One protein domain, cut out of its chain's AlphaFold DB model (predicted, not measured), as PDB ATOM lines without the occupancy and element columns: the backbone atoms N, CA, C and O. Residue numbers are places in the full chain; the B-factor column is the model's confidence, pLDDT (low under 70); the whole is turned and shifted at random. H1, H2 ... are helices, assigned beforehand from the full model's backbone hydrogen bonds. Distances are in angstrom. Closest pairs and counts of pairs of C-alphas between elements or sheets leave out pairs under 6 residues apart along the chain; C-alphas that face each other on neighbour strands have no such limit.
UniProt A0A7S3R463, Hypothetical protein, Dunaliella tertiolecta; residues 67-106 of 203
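Overview. This is residues 67 to 106 of the 203 residues of the protein "Hypothetical protein" of Dunaliella tertiolecta (UniProt A0A7S3R463). Two short helices, H1 and H2, are held far apart at the two ends of a long unnamed strap, residues 79 to 94, so the model looks like an open dumbbell with no core. Residues 67 to 87, with H1 among them, stick out free. The printed part has 40 residues, with H1 then H2 along the chain and no named strand; half of the residues, 20, are in helices, and the class is all helix. It is extended, with a radius of gyration of the C-alphas of 15.9 A and spans of 42 by 17 by 15 A.

Arrangement. H1, residues 70 to 78, and H2, residues 95 to 105, are apart. In both helices every O i to N i+4 pair is within hydrogen-bond range.

Along the chain. H1 begins at C-alpha 70 (15.033, 151.525, -31.598) and is 12.5 A long. H2 is 15.0 A long and ends at C-alpha 105 (28.209, 128.933, -64.181).

Size, cuts and confidence. The two C-alphas farthest apart, those of Ala 70 and Leu 104, are 42.4 A apart. The printed part has no cut. H1 to H2 is a long link of 16 residues. Residues 86 to 104 have pLDDT under 70; the mean of the printed part is 73.8.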
ATOM      1  N   VAL A  67      17.745 141.960 -31.128       87.69
ATOM      2  CA  VAL A  67      17.583 142.685 -29.865       87.69
ATOM      3  C   VAL A  67      16.740 143.935 -30.158       87.69
ATOM      4  O   VAL A  67      17.133 144.694 -31.051       87.69
ATOM      5  N   PRO A  68      15.614 144.168 -29.456       84.81
ATOM      6  CA  PRO A  68      14.657 145.225 -29.784       84.81
ATOM      7  C   PRO A  68      15.153 146.598 -29.312       84.81
ATOM      8  O   PRO A  68      14.630 147.189 -28.371       84.81
ATOM      9  N   THR A  69      16.193 147.114 -29.960       91.50
ATOM     10  CA  THR A  69      16.612 148.511 -29.819       91.50
ATOM     11  C   THR A  69      15.938 149.348 -30.903       91.50
ATOM     12  O   THR A  69      15.689 148.857 -32.007       91.50
ATOM     13  N   ALA A  70      15.662 150.627 -30.623       88.44
ATOM     14  CA  ALA A  70      15.033 151.525 -31.598       88.44
ATOM     15  C   ALA A  70      15.808 151.569 -32.931       88.44
ATOM     16  O   ALA A  70      15.209 151.527 -34.001       88.44
ATOM     17  N   GLN A  71      17.141 151.555 -32.858       88.44
ATOM     18  CA  GLN A  71      18.018 151.509 -34.026       88.44
ATOM     19  C   GLN A  71      17.881 150.197 -34.815       88.44
ATOM     20  O   GLN A  71      17.752 150.229 -36.036       88.44
ATOM     21  N   ASN A  72      17.864 149.041 -34.142       86.88
ATOM     22  CA  ASN A  72      17.731 147.746 -34.817       86.88
ATOM     23  C   ASN A  72      16.374 147.609 -35.509       86.88
ATOM     24  O   ASN A  72      16.304 147.097 -36.624       86.88
ATOM     25  N   LEU A  73      15.308 148.096 -34.871       87.69
ATOM     26  CA  LEU A  73      13.966 148.094 -35.450       87.69
ATOM     27  C   LEU A  73      13.893 148.996 -36.688       87.69
ATOM     28  O   LEU A  73      13.382 148.564 -37.716       87.69
ATOM     29  N   GLN A  74      14.491 150.192 -36.640       87.94
ATOM     30  CA  GLN A  74      14.591 151.075 -37.809       87.94
ATOM     31  C   GLN A  74      15.358 150.423 -38.968       87.94
ATOM     32  O   GLN A  74      14.931 150.503 -40.122       87.94
ATOM     33  N   ILE A  75      16.469 149.739 -38.674       86.56
ATOM     34  CA  ILE A  75      17.238 149.004 -39.684       86.56
ATOM     35  C   ILE A  75      16.381 147.890 -40.287       86.56
ATOM     36  O   ILE A  75      16.267 147.809 -41.509       86.56
ATOM     37  N   LEU A  76      15.731 147.069 -39.462       85.94
ATOM     38  CA  LEU A  76      14.852 146.003 -39.946       85.94
ATOM     39  C   LEU A  76      13.716 146.538 -40.814       85.94
ATOM     40  O   LEU A  76      13.385 145.934 -41.836       85.94
ATOM     41  N   ASP A  77      13.160 147.695 -40.460       85.44
ATOM     42  CA  ASP A  77      12.099 148.302 -41.245       85.44
ATOM     43  C   ASP A  77      12.558 148.794 -42.613       85.44
ATOM     44  O   ASP A  77      11.801 148.680 -43.586       85.44
ATOM     45  N   SER A  78      13.804 149.261 -42.701       87.44
ATOM     46  CA  SER A  78      14.420 149.707 -43.950       87.44
ATOM     47  C   SER A  78      14.726 148.558 -44.928       87.44
ATOM     48  O   SER A  78      14.744 148.767 -46.146       87.44
ATOM     49  N   ILE A  79      14.911 147.324 -44.437       85.19
ATOM     50  CA  ILE A  79      15.306 146.171 -45.259       85.19
ATOM     51  C   ILE A  79      14.068 145.463 -45.823       85.19
ATOM     52  O   ILE A  79      13.550 144.490 -45.275       85.19
ATOM     53  N   LYS A  80      13.625 145.905 -47.004       82.88
ATOM     54  CA  LYS A  80      12.482 145.302 -47.718       82.88
ATOM     55  C   LYS A  80      12.672 143.811 -48.027       82.88
ATOM     56  O   LYS A  80      11.704 143.062 -47.999       82.88
ATOM     57  N   ALA A  81      13.907 143.374 -48.286       77.94
ATOM     58  CA  ALA A  81      14.220 141.994 -48.674       77.94
ATOM     59  C   ALA A  81      13.868 140.951 -47.598       77.94
ATOM     60  O   ALA A  81      13.562 139.815 -47.931       77.94
ATOM     61  N   VAL A  82      13.876 141.340 -46.322       78.50
ATOM     62  CA  VAL A  82      13.552 140.455 -45.192       78.50
ATOM     63  C   VAL A  82      12.037 140.252 -45.045       78.50
ATOM     64  O   VAL A  82      11.593 139.269 -44.459       78.50
ATOM     65  N   LYS A  83      11.237 141.166 -45.608       76.81
ATOM     66  CA  LYS A  83       9.767 141.154 -45.549       76.81
ATOM     67  C   LYS A  83       9.131 140.331 -46.676       76.81
ATOM     68  O   LYS A  83       7.933 140.071 -46.637       76.81
ATOM     69  N   VAL A  84       9.911 139.943 -47.687       75.94
ATOM     70  CA  VAL A  84       9.426 139.199 -48.856       75.94
ATOM     71  C   VAL A  84       9.843 137.733 -48.719       75.94
ATOM     72  O   VAL A  84      11.017 137.472 -48.453       75.94
ATOM     73  N   PRO A  85       8.931 136.761 -48.914       72.94
ATOM     74  CA  PRO A  85       9.311 135.357 -48.945       72.94
ATOM     75  C   PRO A  85      10.364 135.124 -50.023       72.94
ATOM     76  O   PRO A  85      10.180 135.544 -51.168       72.94
ATOM     77  N   TYR A  86      11.439 134.413 -49.682       69.12
ATOM     78  CA  TYR A  86      12.398 133.984 -50.693       69.12
ATOM     79  C   TYR A  86      11.657 133.163 -51.755       69.12
ATOM     80  O   TYR A  86      10.849 132.277 -51.450       69.12
ATOM     81  N   VAL A  87      11.865 133.520 -53.016       66.00
ATOM     82  CA  VAL A  87      11.412 132.728 -54.153       66.00
ATOM     83  C   VAL A  87      12.691 132.215 -54.800       66.00
ATOM     84  O   VAL A  87      13.437 133.045 -55.327       66.00
ATOM     85  N   PRO A  88      13.000 130.907 -54.705       63.94
ATOM     86  CA  PRO A  88      14.147 130.359 -55.415       63.94
ATOM     87  C   PRO A  88      13.993 130.640 -56.910       63.94
ATOM     88  O   PRO A  88      12.874 130.799 -57.412       63.94
ATOM     89  N   PHE A  89      15.117 130.764 -57.613       55.91
ATOM     90  CA  PHE A  89      15.089 131.106 -59.030       55.91
ATOM     91  C   PHE A  89      14.247 130.064 -59.799       55.91
ATOM     92  O   PHE A  89      14.523 128.867 -59.700       55.91
ATOM     93  N   PRO A  90      13.203 130.481 -60.544       56.25
ATOM     94  CA  PRO A  90      12.210 129.573 -61.108       56.25
ATOM     95  C   PRO A  90      12.766 128.904 -62.364       56.25
ATOM     96  O   PRO A  90      12.447 129.308 -63.476       56.25
ATOM     97  N   GLN A  91      13.673 127.942 -62.197       53.91
ATOM     98  CA  GLN A  91      14.256 127.178 -63.308       53.91
ATOM     99  C   GLN A  91      15.036 125.933 -62.875       53.91
ATOM    100  O   GLN A  91      15.688 125.307 -63.694       53.91
ATOM    101  N   SER A  92      14.982 125.526 -61.614       52.34
ATOM    102  CA  SER A  92      15.520 124.241 -61.176       52.34
ATOM    103  C   SER A  92      14.682 123.813 -59.990       52.34
ATOM    104  O   SER A  92      14.893 124.319 -58.896       52.34
ATOM    105  N   GLY A  93      13.697 122.935 -60.185       54.41
ATOM    106  CA  GLY A  93      12.879 122.399 -59.084       54.41
ATOM    107  C   GLY A  93      13.654 121.477 -58.131       54.41
ATOM    108  O   GLY A  93      13.085 120.533 -57.607       54.41
ATOM    109  N   ASP A  94      14.958 121.718 -57.977       65.06
ATOM    110  CA  ASP A  94      15.880 121.082 -57.050       65.06
ATOM    111  C   ASP A  94      16.930 122.131 -56.623       65.06
ATOM    112  O   ASP A  94      17.723 122.621 -57.440       65.06
ATOM    113  N   GLY A  95      16.948 122.479 -55.332       62.94
ATOM    114  CA  GLY A  95      17.905 123.430 -54.751       62.94
ATOM    115  C   GLY A  95      19.369 122.967 -54.833       62.94
ATOM    116  O   GLY A  95      20.295 123.787 -54.782       62.94
ATOM    117  N   HIS A  96      19.617 121.670 -55.031       69.88
ATOM    118  CA  HIS A  96      20.956 121.143 -55.286       69.88
ATOM    119  C   HIS A  96      21.453 121.514 -56.687       69.88
ATOM    120  O   HIS A  96      22.622 121.881 -56.843       69.88
ATOM    121  N   LEU A  97      20.573 121.491 -57.696       65.38
ATOM    122  CA  LEU A  97      20.904 121.929 -59.053       65.38
ATOM    123  C   LEU A  97      21.152 123.437 -59.105       65.38
ATOM    124  O   LEU A  97      22.102 123.861 -59.759       65.38
ATOM    125  N   GLU A  98      20.378 124.236 -58.366       69.88
ATOM    126  CA  GLU A  98      20.630 125.678 -58.211       69.88
ATOM    127  C   GLU A  98      22.026 125.931 -57.616       69.88
ATOM    128  O   GLU A  98      22.809 126.738 -58.130       69.88
ATOM    129  N   THR A  99      22.381 125.181 -56.570       67.62
ATOM    130  CA  THR A  99      23.693 125.272 -55.917       67.62
ATOM    131  C   THR A  99      24.823 124.899 -56.878       67.62
ATOM    132  O   THR A  99      25.818 125.625 -56.990       67.62
ATOM    133  N   LEU A 100      24.668 123.795 -57.617       69.06
ATOM    134  CA  LEU A 100      25.659 123.328 -58.583       69.06
ATOM    135  C   LEU A 100      25.798 124.304 -59.761       69.06
ATOM    136  O   LEU A 100      26.914 124.652 -60.147       69.06
ATOM    137  N   ALA A 101      24.685 124.810 -60.290       67.00
ATOM    138  CA  ALA A 101      24.667 125.830 -61.332       67.00
ATOM    139  C   ALA A 101      25.379 127.107 -60.861       67.00
ATOM    140  O   ALA A 101      26.252 127.625 -61.561       67.00
ATOM    141  N   GLY A 102      25.112 127.571 -59.638       66.25
ATOM    142  CA  GLY A 102      25.821 128.696 -59.027       66.25
ATOM    143  C   GLY A 102      27.326 128.447 -58.864       66.25
ATOM    144  O   GLY A 102      28.133 129.358 -59.071       66.25
ATOM    145  N   ALA A 103      27.734 127.219 -58.547       68.00
ATOM    146  CA  ALA A 103      29.140 126.842 -58.422       68.00
ATOM    147  C   ALA A 103      29.854 126.667 -59.774       68.00
ATOM    148  O   ALA A 103      31.065 126.875 -59.856       68.00
ATOM    149  N   LEU A 104      29.145 126.306 -60.848       66.81
ATOM    150  CA  LEU A 104      29.737 126.035 -62.163       66.81
ATOM    151  C   LEU A 104      29.666 127.239 -63.108       66.81
ATOM    152  O   LEU A 104      30.667 127.582 -63.738       66.81
ATOM    153  N   ILE A 105      28.521 127.915 -63.168       70.19
ATOM    154  CA  ILE A 105      28.209 128.933 -64.181       70.19
ATOM    155  C   ILE A 105      28.714 130.314 -63.765       70.19
ATOM    156  O   ILE A 105      29.190 131.081 -64.602       70.19
ATOM    157  N   ARG A 106      28.644 130.636 -62.467       73.94
ATOM    158  CA  ARG A 106      28.899 131.990 -61.963       73.94
ATOM    159  C   ARG A 106      30.319 132.424 -62.292       73.94
ATOM    160  O   ARG A 106      31.281 131.725 -61.966       73.94
TER     161      ARG A 106